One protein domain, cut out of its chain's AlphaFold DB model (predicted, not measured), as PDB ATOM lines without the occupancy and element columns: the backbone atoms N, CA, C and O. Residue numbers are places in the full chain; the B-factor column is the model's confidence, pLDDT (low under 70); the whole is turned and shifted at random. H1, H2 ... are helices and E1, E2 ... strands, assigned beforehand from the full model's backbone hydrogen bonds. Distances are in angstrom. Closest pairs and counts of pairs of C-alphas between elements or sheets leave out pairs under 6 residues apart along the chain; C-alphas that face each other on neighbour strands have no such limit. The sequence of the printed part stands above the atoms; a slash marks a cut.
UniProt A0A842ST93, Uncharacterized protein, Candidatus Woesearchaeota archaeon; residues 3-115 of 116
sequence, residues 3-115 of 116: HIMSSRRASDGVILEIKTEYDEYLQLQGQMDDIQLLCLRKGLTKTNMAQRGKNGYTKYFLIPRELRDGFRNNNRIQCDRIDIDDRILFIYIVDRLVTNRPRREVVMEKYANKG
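AT A GLANCE: This is residues 3 to 115 of the 116 residues of an uncharacterized protein of Candidatus Woesearchaeota archaeon (UniProt A0A842ST93). Three separate antiparallel strand hairpins are strung out in an open, elongated shape: the long hairpin E5 and E6 is in the middle, the hairpin E1 and E2 makes one far end, and the small hairpin E3 and E4 lies off to a side. Residues 103 to 115, of which 103 to 113 belong to helix H2, stick out at the end opposite E1, and residues 22 to 39, of which 22 to 27 belong to the short helix H1, stand free. The printed part has 113 residues with two named helices and six named strands, in the order E1, E2, H1, E3, E4, E5, E6, H2; the class is mixed, helices and strands. The whole is only just extended, close to loose, with a radius of gyration of the C-alphas of 20.0 A and spans of 63 by 35 by 30 A.

IN THESE COORDINATES: Find C-alpha 3 at (-29.851, 60.397, 15.815); from there E1 runs through residues 3 to 9, 17.7 A long. E2, residues 14 to 19, runs back over 16.2 A, and H1 follows at residues 22 to 27. After residues 28 to 48, which have no named element, come E3, residues 49 to 52, and E4, residues 58 to 61. Find C-alpha 75 at (-39.455, 28.135, 13.832), where E5 begins; it runs 27.9 A to residue 84. E6, residues 87 to 99, measures 30.8 A and bends by 83 degrees at residue 96. H2, residues 103 to 113, covers 15.7 A and ends with C-alpha 113 at (-34.794, 9.994, 31.586).

HOW THE PARTS SIT: Look first at the hairpin E1 and E2, antiparallel at 160 degrees, where N 5 and O 17 are 2.8 A apart, within hydrogen-bond range. In the hairpin E3 and E4, antiparallel at 153 degrees, N 50 and O 60 are within range at 2.9 A. In the hairpin E5 and E6, antiparallel at 165 degrees, C-alphas 79 and 92 face each other at 4.6 A. Check N 80 and O 91, and N 91 and O 80, both 2.9 A and within range. Among the pairs that are apart are E1 and E5, E2 and E6, E3 and E5, E4 and E6, and E5 and H2. In H1 and H2 every O i to N i+4 pair is within hydrogen-bond range.

THE WHOLE: The C-alphas farthest apart are those of Arg 9 and Gly 115, 65.7 A. The printed part has no cut. The links from H1 to E3, 21 residues, and from E4 to E5, 13 residues, are long. The mean pLDDT of the printed part is 84.9; look for values under 70 at residues 42 to 44 and residue 115.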
ATOM      1  N   HIS A   3     -29.589  59.268  16.703       86.38
ATOM      2  CA  HIS A   3     -29.851  60.397  15.815       86.38
ATOM      3  C   HIS A   3     -28.810  60.455  14.701       86.38
ATOM      4  O   HIS A   3     -27.607  60.422  14.958       86.38
ATOM      5  N   ILE A   4     -29.268  60.594  13.457       91.75
ATOM      6  CA  ILE A   4     -28.377  60.841  12.319       91.75
ATOM      7  C   ILE A   4     -27.802  62.253  12.466       91.75
ATOM      8  O   ILE A   4     -28.550  63.230  12.488       91.75
ATOM      9  N   MET A   5     -26.479  62.350  12.556       95.06
ATOM     10  CA  MET A   5     -25.748  63.613  12.644       95.06
ATOM     11  C   MET A   5     -25.336  64.126  11.280       95.06
ATOM     12  O   MET A   5     -25.482  65.310  10.987       95.06
ATOM     13  N   SER A   6     -24.870  63.223  10.426       95.50
ATOM     14  CA  SER A   6     -24.499  63.549   9.063       95.50
ATOM     15  C   SER A   6     -24.867  62.403   8.127       95.50
ATOM     16  O   SER A   6     -25.007  61.246   8.529       95.50
ATOM     17  N   SER A   7     -25.075  62.748   6.860       94.56
ATOM     18  CA  SER A   7     -25.271  61.773   5.794       94.56
ATOM     19  C   SER A   7     -24.484  62.210   4.572       94.56
ATOM     20  O   SER A   7     -24.504  63.388   4.210       94.56
ATOM     21  N   ARG A   8     -23.792  61.272   3.928       96.56
ATOM     22  CA  ARG A   8     -23.092  61.522   2.663       96.56
ATOM     23  C   ARG A   8     -23.343  60.393   1.678       96.56
ATOM     24  O   ARG A   8     -23.454  59.232   2.067       96.56
ATOM     25  N   ARG A   9     -23.423  60.738   0.395       95.00
ATOM     26  CA  ARG A   9     -23.521  59.751  -0.685       95.00
ATOM     27  C   ARG A   9     -22.134  59.197  -0.996       95.00
ATOM     28  O   ARG A   9     -21.191  59.969  -1.150       95.00
ATOM     29  N   ALA A  10     -22.041  57.881  -1.087       94.06
ATOM     30  CA  ALA A  10     -20.914  57.157  -1.655       94.06
ATOM     31  C   ALA A  10     -21.307  56.612  -3.040       94.06
ATOM     32  O   ALA A  10     -22.452  56.760  -3.471       94.06
ATOM     33  N   SER A  11     -20.363  55.997  -3.751       93.19
ATOM     34  CA  SER A  11     -20.604  55.398  -5.072       93.19
ATOM     35  C   SER A  11     -21.633  54.262  -5.051       93.19
ATOM     36  O   SER A  11     -22.301  54.020  -6.050       93.19
ATOM     37  N   ASP A  12     -21.761  53.579  -3.920       94.38
ATOM     38  CA  ASP A  12     -22.518  52.341  -3.724       94.38
ATOM     39  C   ASP A  12     -23.597  52.453  -2.634       94.38
ATOM     40  O   ASP A  12     -24.315  51.492  -2.367       94.38
ATOM     41  N   GLY A  13     -23.760  53.625  -2.015       92.12
ATOM     42  CA  GLY A  13     -24.721  53.775  -0.931       92.12
ATOM     43  C   GLY A  13     -24.703  55.126  -0.229       92.12
ATOM     44  O   GLY A  13     -24.266  56.148  -0.761       92.12
ATOM     45  N   VAL A  14     -25.225  55.129   0.996       92.81
ATOM     46  CA  VAL A  14     -25.273  56.300   1.875       92.81
ATOM     47  C   VAL A  14     -24.571  55.948   3.175       92.81
ATOM     48  O   VAL A  14     -24.918  54.970   3.827       92.81
ATOM     49  N   ILE A  15     -23.601  56.773   3.555       93.31
ATOM     50  CA  ILE A  15     -22.914  56.671   4.838       93.31
ATOM     51  C   ILE A  15     -23.628  57.598   5.813       93.31
ATOM     52  O   ILE A  15     -23.862  58.767   5.495       93.31
ATOM     53  N   LEU A  16     -23.956  57.068   6.988       92.56
ATOM     54  CA  LEU A  16     -24.601  57.795   8.071       92.56
ATOM     55  C   LEU A  16     -23.671  57.834   9.277       92.56
ATOM     56  O   LEU A  16     -23.120  56.812   9.677       92.56
ATOM     57  N   GLU A  17     -23.531  59.011   9.866       93.00
ATOM     58  CA  GLU A  17     -22.928  59.176  11.181       93.00
ATOM     59  C   GLU A  17     -24.056  59.256  12.205       93.00
ATOM     60  O   GLU A  17     -24.947  60.098  12.077       93.00
ATOM     61  N   ILE A  18     -24.052  58.362  13.192       90.69
ATOM     62  CA  ILE A  18     -25.141  58.229  14.161       90.69
ATOM     63  C   ILE A  18     -24.605  58.543  15.553       90.69
ATOM     64  O   ILE A  18     -23.656  57.919  16.021       90.69
ATOM     65  N   LYS A  19     -25.251  59.487  16.235       90.00
ATOM     66  CA  LYS A  19     -25.060  59.735  17.662       90.00
ATOM     67  C   LYS A  19     -26.115  58.961  18.433       90.00
ATOM     68  O   LYS A  19     -27.301  59.219  18.261       90.00
ATOM     69  N   THR A  20     -25.688  58.052  19.293       87.44
ATOM     70  CA  THR A  20     -26.568  57.270  20.166       87.44
ATOM     71  C   THR A  20     -26.398  57.686  21.622       87.44
ATOM     72  O   THR A  20     -25.369  58.250  21.998       87.44
ATOM     73  N   GLU A  21     -27.411  57.419  22.440       87.19
ATOM     74  CA  GLU A  21     -27.285  57.523  23.892       87.19
ATOM     75  C   GLU A  21     -26.399  56.395  24.432       87.19
ATOM     76  O   GLU A  21     -26.289  55.325  23.825       87.19
ATOM     77  N   TYR A  22     -25.754  56.638  25.574       85.62
ATOM     78  CA  TYR A  22     -24.817  55.687  26.174       85.62
ATOM     79  C   TYR A  22     -25.498  54.366  26.559       85.62
ATOM     80  O   TYR A  22     -24.966  53.296  26.276       85.62
ATOM     81  N   ASP A  23     -26.702  54.430  27.126       85.12
ATOM     82  CA  ASP A  23     -27.440  53.236  27.543       85.12
ATOM     83  C   ASP A  23     -27.836  52.359  26.349       85.12
ATOM     84  O   ASP A  23     -27.763  51.134  26.422       85.12
ATOM     85  N   GLU A  24     -28.184  52.966  25.214       80.25
ATOM     86  CA  GLU A  24     -28.459  52.234  23.973       80.25
ATOM     87  C   GLU A  24     -27.197  51.611  23.386       80.25
ATOM     88  O   GLU A  24     -27.226  50.478  22.915       80.25
ATOM     89  N   TYR A  25     -26.069  52.319  23.460       84.44
ATOM     90  CA  TYR A  25     -24.783  51.756  23.069       84.44
ATOM     91  C   TYR A  25     -24.424  50.529  23.924       84.44
ATOM     92  O   TYR A  25     -23.972  49.517  23.394       84.44
ATOM     93  N   LEU A  26     -24.677  50.574  25.237       86.00
ATOM     94  CA  LEU A  26     -24.455  49.425  26.118       86.00
ATOM     95  C   LEU A  26     -25.345  48.226  25.767       86.00
ATOM     96  O   LEU A  26     -24.893  47.085  25.882       86.00
ATOM     97  N   GLN A  27     -26.576  48.462  25.305       83.38
ATOM     98  CA  GLN A  27     -27.473  47.389  24.858       83.38
ATOM     99  C   GLN A  27     -26.935  46.632  23.641       83.38
ATOM    100  O   GLN A  27     -27.263  45.460  23.476       83.38
ATOM    101  N   LEU A  28     -26.068  47.253  22.834       82.00
ATOM    102  CA  LEU A  28     -25.392  46.568  21.732       82.00
ATOM    103  C   LEU A  28     -24.367  45.538  22.221       82.00
ATOM    104  O   LEU A  28     -23.940  44.701  21.437       82.00
ATOM    105  N   GLN A  29     -23.953  45.566  23.495       85.88
ATOM    106  CA  GLN A  29     -23.000  44.603  24.071       85.88
ATOM    107  C   GLN A  29     -21.702  44.452  23.248       85.88
ATOM    108  O   GLN A  29     -21.122  43.370  23.163       85.88
ATOM    109  N   GLY A  30     -21.249  45.539  22.616       79.44
ATOM    110  CA  GLY A  30     -20.073  45.550  21.739       79.44
ATOM    111  C   GLY A  30     -20.309  45.020  20.318       79.44
ATOM    112  O   GLY A  30     -19.362  44.975  19.539       79.44
ATOM    113  N   GLN A  31     -21.538  44.641  19.959       85.19
ATOM    114  CA  GLN A  31     -21.919  44.261  18.599       85.19
ATOM    115  C   GLN A  31     -22.116  45.522  17.747       85.19
ATOM    116  O   GLN A  31     -23.113  46.227  17.886       85.19
ATOM    117  N   MET A  32     -21.147  45.814  16.878       82.62
ATOM    118  CA  MET A  32     -21.182  46.979  15.978       82.62
ATOM    119  C   MET A  32     -21.359  46.592  14.502       82.62
ATOM    120  O   MET A  32     -21.503  47.468  13.648       82.62
ATOM    121  N   ASP A  33     -21.384  45.291  14.220       85.06
ATOM    122  CA  ASP A  33     -21.602  44.718  12.896       85.06
ATOM    123  C   ASP A  33     -23.081  44.329  12.705       85.06
ATOM    124  O   ASP A  33     -23.835  44.197  13.669       85.06
ATOM    125  N   ASP A  34     -23.510  44.173  11.449       85.25
ATOM    126  CA  ASP A  34     -24.870  43.753  11.057       85.25
ATOM    127  C   ASP A  34     -26.030  44.623  11.589       85.25
ATOM    128  O   ASP A  34     -27.186  44.192  11.660       85.25
ATOM    129  N   ILE A  35     -25.756  45.894  11.895       84.62
ATOM    130  CA  ILE A  35     -26.775  46.854  12.328       84.62
ATOM    131  C   ILE A  35     -27.689  47.224  11.154       84.62
ATOM    132  O   ILE A  35     -27.253  47.741  10.124       84.62
ATOM    133  N   GLN A  36     -28.992  47.017  11.341       85.19
ATOM    134  CA  GLN A  36     -30.028  47.393  10.382       85.19
ATOM    135  C   GLN A  36     -30.791  48.630  10.863       85.19
ATOM    136  O   GLN A  36     -31.159  48.739  12.033       85.19
ATOM    137  N   LEU A  37     -31.071  49.558   9.946       82.81
ATOM    138  CA  LEU A  37     -31.815  50.783  10.245       82.81
ATOM    139  C   LEU A  37     -33.295  50.629   9.894       82.81
ATOM    140  O   LEU A  37     -33.653  50.301   8.764       82.81
ATOM    141  N   LEU A  38     -34.164  50.944  10.855       82.69
ATOM    142  CA  LEU A  38     -35.615  50.921  10.685       82.69
ATOM    143  C   LEU A  38     -36.195  52.342  10.722       82.69
ATOM    144  O   LEU A  38     -35.971  53.097  11.665       82.69
ATOM    145  N   CYS A  39     -37.010  52.699   9.722       81.69
ATOM    146  CA  CYS A  39     -37.723  53.978   9.693       81.69
ATOM    147  C   CYS A  39     -39.157  53.841  10.225       81.69
ATOM    148  O   CYS A  39     -40.039  53.304   9.554       81.69
ATOM    149  N   LEU A  40     -39.419  54.416  11.401       78.88
ATOM    150  CA  LEU A  40     -40.717  54.315  12.086       78.88
ATOM    151  C   LEU A  40     -41.838  55.167  11.469       78.88
ATOM    152  O   LEU A  40     -43.003  55.021  11.837       78.88
ATOM    153  N   ARG A  41     -41.521  56.070  10.529       76.12
ATOM    154  CA  ARG A  41     -42.532  56.909   9.858       76.12
ATOM    155  C   ARG A  41     -43.309  56.162   8.775       76.12
ATOM    156  O   ARG A  41     -44.383  56.617   8.390       76.12
ATOM    157  N   LYS A  42     -42.789  55.039   8.273       66.38
ATOM    158  CA  LYS A  42     -43.334  54.345   7.100       66.38
ATOM    159  C   LYS A  42     -43.755  52.917   7.453       66.38
ATOM    160  O   LYS A  42     -43.164  51.950   6.989       66.38
ATOM    161  N   GLY A  43     -44.798  52.781   8.271       63.25
ATOM    162  CA  GLY A  43     -45.492  51.502   8.417       63.25
ATOM    163  C   GLY A  43     -46.222  51.173   7.114       63.25
ATOM    164  O   GLY A  43     -47.264  51.760   6.837       63.25
ATOM    165  N   LEU A  44     -45.650  50.297   6.284       66.06
ATOM    166  CA  LEU A  44     -46.186  49.995   4.949       66.06
ATOM    167  C   LEU A  44     -47.391  49.046   4.985       66.06
ATOM    168  O   LEU A  44     -48.297  49.184   4.167       66.06
ATOM    169  N   THR A  45     -47.431  48.127   5.951       79.38
ATOM    170  CA  THR A  45     -48.431  47.055   5.991       79.38
ATOM    171  C   THR A  45     -49.216  47.122   7.291       79.38
ATOM    172  O   THR A  45     -48.676  46.890   8.373       79.38
ATOM    173  N   LYS A  46     -50.507  47.451   7.201       82.19
ATOM    174  CA  LYS A  46     -51.407  47.380   8.355       82.19
ATOM    175  C   LYS A  46     -51.756  45.923   8.627       82.19
ATOM    176  O   LYS A  46     -52.011  45.157   7.703       82.19
ATOM    177  N   THR A  47     -51.817  45.559   9.899       89.00
ATOM    178  CA  THR A  47     -52.309  44.251  10.325       89.00
ATOM    179  C   THR A  47     -53.261  44.389  11.499       89.00
ATOM    180  O   THR A  47     -53.347  45.442  12.130       89.00
ATOM    181  N   ASN A  48     -53.975  43.309  11.785       86.81
ATOM    182  CA  ASN A  48     -54.935  43.240  12.869       86.81
ATOM    183  C   ASN A  48     -54.360  42.472  14.058       86.81
ATOM    184  O   ASN A  48     -53.493  41.605  13.923       86.81
ATOM    185  N   MET A  49     -54.908  42.765  15.230       88.56
ATOM    186  CA  MET A  49     -54.691  41.981  16.435       88.56
ATOM    187  C   MET A  49     -55.886  41.054  16.634       88.56
ATOM    188  O   MET A  49     -57.031  41.503  16.632       88.56
ATOM    189  N   ALA A  50     -55.630  39.763  16.816       87.94
ATOM    190  CA  ALA A  50     -56.654  38.815  17.234       87.94
ATOM    191  C   ALA A  50     -56.586  38.608  18.748       87.94
ATOM    192  O   ALA A  50     -55.504  38.541  19.329       87.94
ATOM    193  N   GLN A  51     -57.747  38.456  19.379       88.69
ATOM    194  CA  GLN A  51     -57.865  38.107  20.793       88.69
ATOM    195  C   GLN A  51     -58.482  36.713  20.925       88.69
ATOM    196  O   GLN A  51     -59.367  36.338  20.151       88.69
ATOM    197  N   ARG A  52     -58.005  35.914  21.882       85.12
ATOM    198  CA  ARG A  52     -58.555  34.582  22.192       85.12
ATOM    199  C   ARG A  52     -58.697  34.383  23.703       85.12
ATOM    200  O   ARG A  52     -57.982  34.994  24.493       85.12
ATOM    201  N   GLY A  53     -59.591  33.465  24.081       82.56
ATOM    202  CA  GLY A  53     -59.870  33.085  25.471       82.56
ATOM    203  C   GLY A  53     -61.030  33.866  26.094       82.56
ATOM    204  O   GLY A  53     -61.436  34.899  25.569       82.56
ATOM    205  N   LYS A  54     -61.555  33.365  27.224       73.31
ATOM    206  CA  LYS A  54     -62.803  33.838  27.861       73.31
ATOM    207  C   LYS A  54     -62.810  35.339  28.208       73.31
ATOM    208  O   LYS A  54     -63.881  35.916  28.279       73.31
ATOM    209  N   ASN A  55     -61.640  35.973  28.317       79.69
ATOM    210  CA  ASN A  55     -61.484  37.399  28.638       79.69
ATOM    211  C   ASN A  55     -60.494  38.130  27.699       79.69
ATOM    212  O   ASN A  55     -59.995  39.197  28.043       79.69
ATOM    213  N   GLY A  56     -60.123  37.540  26.553       75.62
ATOM    214  CA  GLY A  56     -59.229  38.187  25.578       75.62
ATOM    215  C   GLY A  56     -57.789  38.453  26.048       75.62
ATOM    216  O   GLY A  56     -57.075  39.224  25.408       75.62
ATOM    217  N   TYR A  57     -57.339  37.824  27.144       83.56
ATOM    218  CA  TYR A  57     -55.985  38.020  27.685       83.56
ATOM    219  C   TYR A  57     -54.884  37.667  26.688       83.56
ATOM    220  O   TYR A  57     -53.815  38.274  26.708       83.56
ATOM    221  N   THR A  58     -55.130  36.697  25.807       83.75
ATOM    222  CA  THR A  58     -54.153  36.321  24.792       83.75
ATOM    223  C   THR A  58     -54.374  37.140  23.530       83.75
ATOM    224  O   THR A  58     -55.392  36.993  22.848       83.75
ATOM    225  N   LYS A  59     -53.391  37.986  23.222       86.50
ATOM    226  CA  LYS A  59     -53.347  38.844  22.039       86.50
ATOM    227  C   LYS A  59     -52.338  38.280  21.044       86.50
ATOM    228  O   LYS A  59     -51.226  37.933  21.427       86.50
ATOM    229  N   TYR A  60     -52.728  38.210  19.778       87.44
ATOM    230  CA  TYR A  60     -51.883  37.756  18.678       87.44
ATOM    231  C   TYR A  60     -51.786  38.858  17.632       87.44
ATOM    232  O   TYR A  60     -52.812  39.297  17.107       87.44
ATOM    233  N   PHE A  61     -50.566  39.264  17.288       89.12
ATOM    234  CA  PHE A  61     -50.337  40.017  16.062       89.12
ATOM    235  C   PHE A  61     -50.485  39.065  14.884       89.12
ATOM    236  O   PHE A  61     -49.812  38.036  14.811       89.12
ATOM    237  N   LEU A  62     -51.402  39.379  13.975       88.81
ATOM    238  CA  LEU A  62     -51.548  38.583  12.771       88.81
ATOM    239  C   LEU A  62     -50.430  38.955  11.801       88.81
ATOM    240  O   LEU A  62     -50.193  40.132  11.544       88.81
ATOM    241  N   ILE A  63     -49.759  37.959  11.233       87.75
ATOM    242  CA  ILE A  63     -48.821  38.191  10.134       87.75
ATOM    243  C   ILE A  63     -49.661  38.350   8.853       87.75
ATOM    244  O   ILE A  63     -50.442  37.430   8.538       87.75
ATOM    245  N   PRO A  64     -49.564  39.495   8.143       88.31
ATOM    246  CA  PRO A  64     -50.228  39.708   6.858       88.31
ATOM    247  C   PRO A  64     -49.938  38.562   5.894       88.31
ATOM    248  O   PRO A  64     -48.852  37.985   5.932       88.31
ATOM    249  N   ARG A  65     -50.915  38.181   5.067       86.56
ATOM    250  CA  ARG A  65     -50.829  36.964   4.240       86.56
ATOM    251  C   ARG A  65     -49.633  37.015   3.291       86.56
ATOM    252  O   ARG A  65     -48.945  36.015   3.142       86.56
ATOM    253  N   GLU A  66     -49.387  38.184   2.724       87.88
ATOM    254  CA  GLU A  66     -48.282  38.526   1.835       87.88
ATOM    255  C   GLU A  66     -46.895  38.431   2.493       87.88
ATOM    256  O   GLU A  66     -45.892  38.391   1.791       87.88
ATOM    257  N   LEU A  67     -46.823  38.365   3.829       87.50
ATOM    258  CA  LEU A  67     -45.573  38.248   4.587       87.50
ATOM    259  C   LEU A  67     -45.354  36.848   5.185       87.50
ATOM    260  O   LEU A  67     -44.420  36.668   5.961       87.50
ATOM    261  N   ARG A  68     -46.214  35.862   4.889       86.38
ATOM    262  CA  ARG A  68     -46.140  34.513   5.496       86.38
ATOM    263  C   ARG A  68     -45.139  33.576   4.828       86.38
ATOM    264  O   ARG A  68     -44.864  32.509   5.370       86.38
ATOM    265  N   ASP A  69     -44.615  33.947   3.667       85.44
ATOM    266  CA  ASP A  69     -43.740  33.070   2.902       85.44
ATOM    267  C   ASP A  69     -42.386  32.873   3.600       85.44
ATOM    268  O   ASP A  69     -41.751  33.811   4.087       85.44
ATOM    269  N   GLY A  70     -41.919  31.623   3.621       77.31
ATOM    270  CA  GLY A  70     -40.560  31.288   4.046       77.31
ATOM    271  C   GLY A  70     -40.360  30.989   5.535       77.31
ATOM    272  O   GLY A  70     -39.208  30.857   5.947       77.31
ATOM    273  N   PHE A  71     -41.417  30.833   6.341       82.31
ATOM    274  CA  PHE A  71     -41.292  30.280   7.698       82.31
ATOM    275  C   PHE A  71     -42.435  29.312   8.059       82.31
ATOM    276  O   PHE A  71     -43.543  29.364   7.534       82.31
ATOM    277  N   ARG A  72     -42.119  28.367   8.939       81.44
ATOM    278  CA  ARG A  72     -42.956  27.307   9.507       81.44
ATOM    279  C   ARG A  72     -43.456  27.703  10.900       81.44
ATOM    280  O   ARG A  72     -42.837  28.477  11.625       81.44
ATOM    281  N   ASN A  73     -44.545  27.071  11.330       79.88
ATOM    282  CA  ASN A  73     -45.170  27.338  12.634       79.88
ATOM    283  C   ASN A  73     -44.278  27.018  13.846       79.88
ATOM    284  O   ASN A  73     -44.561  27.477  14.947       79.88
ATOM    285  N   ASN A  74     -43.244  26.196  13.670       83.38
ATOM    286  CA  ASN A  74     -42.346  25.769  14.737       83.38
ATOM    287  C   ASN A  74     -40.954  26.400  14.638       83.38
ATOM    288  O   ASN A  74     -40.048  25.904  15.300       83.38
ATOM    289  N   ASN A  75     -40.745  27.449  13.837       87.81
ATOM    290  CA  ASN A  75     -39.455  28.135  13.832       87.81
ATOM    291  C   ASN A  75     -39.094  28.669  15.221       87.81
ATOM    292  O   ASN A  75     -39.961  28.962  16.052       87.81
ATOM    293  N   ARG A  76     -37.790  28.783  15.475       88.50
ATOM    294  CA  ARG A  76     -37.298  29.530  16.626       88.50
ATOM    295  C   ARG A  76     -37.572  31.011  16.373       88.50
ATOM    296  O   ARG A  76     -37.204  31.546  15.331       88.50
ATOM    297  N   ILE A  77     -38.246  31.648  17.324       89.00
ATOM    298  CA  ILE A  77     -38.637  33.054  17.246       89.00
ATOM    299  C   ILE A  77     -38.098  33.757  18.486       89.00
ATOM    300  O   ILE A  77     -38.295  33.274  19.601       89.00
ATOM    301  N   GLN A  78     -37.435  34.887  18.279       90.25
ATOM    302  CA  GLN A  78     -37.045  35.830  19.323       90.25
ATOM    303  C   GLN A  78     -37.922  37.076  19.211       90.25
ATOM    304  O   GLN A  78     -38.434  37.382  18.132       90.25
ATOM    305  N   CYS A  79     -38.145  37.756  20.331       91.12
ATOM    306  CA  CYS A  79     -38.974  38.949  20.384       91.12
ATOM    307  C   CYS A  79     -38.340  39.974  21.310       91.12
ATOM    308  O   CYS A  79     -38.139  39.670  22.484       91.12
ATOM    309  N   ASP A  80     -38.183  41.188  20.802       88.62
ATOM    310  CA  ASP A  80     -37.842  42.354  21.600       88.62
ATOM    311  C   ASP A  80     -39.030  43.303  21.662       88.62
ATOM    312  O   ASP A  80     -39.804  43.440  20.708       88.62
ATOM    313  N   ARG A  81     -39.186  43.950  22.815       90.44
ATOM    314  CA  ARG A  81     -40.144  45.031  23.026       90.44
ATOM    315  C   ARG A  81     -39.360  46.317  23.220       90.44
ATOM    316  O   ARG A  81     -38.480  46.370  24.070       90.44
ATOM    317  N   ILE A  82     -39.737  47.344  22.471       87.06
ATOM    318  CA  ILE A  82     -39.141  48.673  22.554       87.06
ATOM    319  C   ILE A  82     -40.276  49.671  22.756       87.06
ATOM    320  O   ILE A  82     -41.170  49.779  21.916       87.06
ATOM    321  N   ASP A  83     -40.264  50.381  23.876       87.38
ATOM    322  CA  ASP A  83     -41.206  51.462  24.153       87.38
ATOM    323  C   ASP A  83     -40.608  52.781  23.624       87.38
ATOM    324  O   ASP A  83     -39.468  53.116  23.940       87.38
ATOM    325  N   ILE A  84     -41.348  53.500  22.770       86.25
ATOM    326  CA  ILE A  84     -40.905  54.738  22.106       86.25
ATOM    327  C   ILE A  84     -42.029  55.766  22.193       86.25
ATOM    328  O   ILE A  84     -42.991  55.681  21.430       86.25
ATOM    329  N   ASP A  85     -41.893  56.744  23.085       86.06
ATOM    330  CA  ASP A  85     -42.865  57.822  23.302       86.06
ATOM    331  C   ASP A  85     -44.321  57.312  23.414       86.06
ATOM    332  O   ASP A  85     -44.712  56.717  24.418       86.06
ATOM    333  N   ASP A  86     -45.129  57.536  22.371       89.56
ATOM    334  CA  ASP A  86     -46.545  57.178  22.259       89.56
ATOM    335  C   ASP A  86     -46.790  55.799  21.615       89.56
ATOM    336  O   ASP A  86     -47.929  55.432  21.310       89.56
ATOM    337  N   ARG A  87     -45.728  55.025  21.369       87.88
ATOM    338  CA  ARG A  87     -45.752  53.771  20.607       87.88
ATOM    339  C   ARG A  87     -45.008  52.661  21.330       87.88
ATOM    340  O   ARG A  87     -44.048  52.876  22.058       87.88
ATOM    341  N   ILE A  88     -45.425  51.433  21.038       89.69
ATOM    342  CA  ILE A  88     -44.718  50.221  21.448       89.69
ATOM    343  C   ILE A  88     -44.380  49.441  20.186       89.69
ATOM    344  O   ILE A  88     -45.265  49.116  19.389       89.69
ATOM    345  N   LEU A  89     -43.099  49.146  20.010       88.88
ATOM    346  CA  LEU A  89     -42.592  48.270  18.971       88.88
ATOM    347  C   LEU A  89     -42.393  46.862  19.523       88.88
ATOM    348  O   LEU A  89     -41.826  46.670  20.595       88.88
ATOM    349  N   PHE A  90     -42.816  45.878  18.736       89.56
ATOM    350  CA  PHE A  90     -42.449  44.479  18.919       89.56
ATOM    351  C   PHE A  90     -41.648  44.040  17.696       89.56
ATOM    352  O   PHE A  90     -42.176  44.054  16.581       89.56
ATOM    353  N   ILE A  91     -40.383  43.676  17.896       89.31
ATOM    354  CA  ILE A  91     -39.502  43.177  16.838       89.31
ATOM    355  C   ILE A  91     -39.414  41.668  16.986       89.31
ATOM    356  O   ILE A  91     -38.916  41.170  17.989       89.31
ATOM    357  N   TYR A  92     -39.899  40.946  15.978       89.06
ATOM    358  CA  TYR A  92     -39.805  39.494  15.926       89.06
ATOM    359  C   TYR A  92     -38.711  39.078  14.951       89.06
ATOM    360  O   TYR A  92     -38.771  39.416  13.768       89.06
ATOM    361  N   ILE A  93     -37.756  38.290  15.434       89.25
ATOM    362  CA  ILE A  93     -36.732  37.656  14.606       89.25
ATOM    363  C   ILE A  93     -37.115  36.188  14.456       89.25
ATOM    364  O   ILE A  93     -37.210  35.458  15.443       89.25
ATOM    365  N   VAL A  94     -37.372  35.762  13.219       89.56
ATOM    366  CA  VAL A  94     -37.727  34.375  12.895       89.56
ATOM    367  C   VAL A  94     -36.534  33.701  12.240       89.56
ATOM    368  O   VAL A  94     -36.164  34.031  11.112       89.56
ATOM    369  N   ASP A  95     -35.962  32.718  12.923       89.25
ATOM    370  CA  ASP A  95     -34.912  31.880  12.361       89.25
ATOM    371  C   ASP A  95     -35.546  30.847  11.426       89.25
ATOM    372  O   ASP A  95     -36.166  29.883  11.874       89.25
ATOM    373  N   ARG A  96     -35.429  31.068  10.113       85.06
ATOM    374  CA  ARG A  96     -36.095  30.247   9.087       85.06
ATOM    375  C   ARG A  96     -35.557  28.821   9.009       85.06
ATOM    376  O   ARG A  96     -36.288  27.931   8.573       85.06
ATOM    377  N   LEU A  97     -34.310  28.604   9.425       85.88
ATOM    378  CA  LEU A  97     -33.621  27.320   9.300       85.88
ATOM    379  C   LEU A  97     -33.652  26.516  10.601       85.88
ATOM    380  O   LEU A  97     -33.541  25.291  10.562       85.88
ATOM    381  N   VAL A  98     -33.861  27.175  11.742       84.94
ATOM    382  CA  VAL A  98     -33.952  26.515  13.047       84.94
ATOM    383  C   VAL A  98     -35.404  26.385  13.492       84.94
ATOM    384  O   VAL A  98     -36.159  27.356  13.560       84.94
ATOM    385  N   THR A  99     -35.794  25.168  13.869       83.44
ATOM    386  CA  THR A  99     -37.106  24.883  14.458       83.44
ATOM    387  C   THR A  99     -36.992  24.486  15.922       83.44
ATOM    388  O   THR A  99     -36.119  23.707  16.297       83.44
ATOM    389  N   ASN A 100     -37.925  24.958  16.741       80.75
ATOM    390  CA  ASN A 100     -38.135  24.453  18.085       80.75
ATOM    391  C   ASN A 100     -38.608  22.997  18.027       80.75
ATOM    392  O   ASN A 100     -39.494  22.643  17.238       80.75
ATOM    393  N   ARG A 101     -38.046  22.161  18.907       77.56
ATOM    394  CA  ARG A 101     -38.533  20.793  19.092       77.56
ATOM    395  C   ARG A 101     -40.006  20.829  19.519       77.56
ATOM    396  O   ARG A 101     -40.372  21.645  20.374       77.56
ATOM    397  N   PRO A 102     -40.864  19.955  18.972       78.75
ATOM    398  CA  PRO A 102     -42.232  19.811  19.441       78.75
ATOM    399  C   PRO A 102     -42.264  19.576  20.952       78.75
ATOM    400  O   PRO A 102     -41.552  18.721  21.478       78.75
ATOM    401  N   ARG A 103     -43.144  20.290  21.665       75.25
ATOM    402  CA  ARG A 103     -43.286  20.162  23.127       75.25
ATOM    403  C   ARG A 103     -43.501  18.710  23.567       75.25
ATOM    404  O   ARG A 103     -43.037  18.323  24.632       75.25
ATOM    405  N   ARG A 104     -44.174  17.907  22.735       77.50
ATOM    406  CA  ARG A 104     -44.400  16.477  22.973       77.50
ATOM    407  C   ARG A 104     -43.090  15.690  23.064       77.50
ATOM    408  O   ARG A 104     -42.947  14.915  23.997       77.50
ATOM    409  N   GLU A 105     -42.143  15.908  22.156       80.12
ATOM    410  CA  GLU A 105     -40.859  15.188  22.144       80.12
ATOM    411  C   GLU A 105     -40.037  15.499  23.395       80.12
ATOM    412  O   GLU A 105     -39.599  14.586  24.087       80.12
ATOM    413  N   VAL A 106     -39.944  16.782  23.760       80.06
ATOM    414  CA  VAL A 106     -39.244  17.232  24.977       80.06
ATOM    415  C   VAL A 106     -39.848  16.611  26.239       80.06
ATOM    416  O   VAL A 106     -39.141  16.277  27.188       80.06
ATOM    417  N   VAL A 107     -41.175  16.474  26.280       79.56
ATOM    418  CA  VAL A 107     -41.875  15.866  27.415       79.56
ATOM    419  C   VAL A 107     -41.610  14.360  27.480       79.56
ATOM    420  O   VAL A 107     -41.303  13.862  28.559       79.56
ATOM    421  N   MET A 108     -41.667  13.645  26.353       83.00
ATOM    422  CA  MET A 108     -41.397  12.201  26.310       83.00
ATOM    423  C   MET A 108     -39.958  11.864  26.721       83.00
ATOM    424  O   MET A 108     -39.752  10.943  27.505       83.00
ATOM    425  N   GLU A 109     -38.976  12.645  26.271       85.00
ATOM    426  CA  GLU A 109     -37.561  12.493  26.646       85.00
ATOM    427  C   GLU A 109     -37.347  12.699  28.157       85.00
ATOM    428  O   GLU A 109     -36.645  11.928  28.810       85.00
ATOM    429  N   LYS A 110     -38.035  13.680  28.760       80.56
ATOM    430  CA  LYS A 110     -38.018  13.880  30.220       80.56
ATOM    431  C   LYS A 110     -38.600  12.701  30.997       80.56
ATOM    432  O   LYS A 110     -38.120  12.429  32.093       80.56
ATOM    433  N   TYR A 111     -39.637  12.040  30.482       82.69
ATOM    434  CA  TYR A 111     -40.195  10.846  31.123       82.69
ATOM    435  C   TYR A 111     -39.272   9.636  30.970       82.69
ATOM    436  O   TYR A 111     -39.079   8.917  31.945       82.69
ATOM    437  N   ALA A 112     -38.652   9.457  29.801       81.06
ATOM    438  CA  ALA A 112     -37.674   8.396  29.570       81.06
ATOM    439  C   ALA A 112     -36.458   8.519  30.508       81.06
ATOM    440  O   ALA A 112     -36.042   7.534  31.103       81.06
ATOM    441  N   ASN A 113     -35.957   9.740  30.726       77.31
ATOM    442  CA  ASN A 113     -34.794   9.994  31.586       77.31
ATOM    443  C   ASN A 113     -35.110  10.035  33.092       77.31
ATOM    444  O   ASN A 113     -34.192  10.054  33.902       77.31
ATOM    445  N   LYS A 114     -36.389  10.084  33.490       70.25
ATOM    446  CA  LYS A 114     -36.811   9.979  34.902       70.25
ATOM    447  C   LYS A 114     -37.064   8.538  35.355       70.25
ATOM    448  O   LYS A 114     -37.322   8.328  36.535       70.25
ATOM    449  N   GLY A 115     -37.061   7.585  34.423       59.38
ATOM    450  CA  GLY A 115     -37.253   6.158  34.686       59.38
ATOM    451  C   GLY A 115     -35.959   5.337  34.701       59.38
ATOM    452  O   GLY A 115     -36.059   4.115  34.658       59.38
TER     453      GLY A 115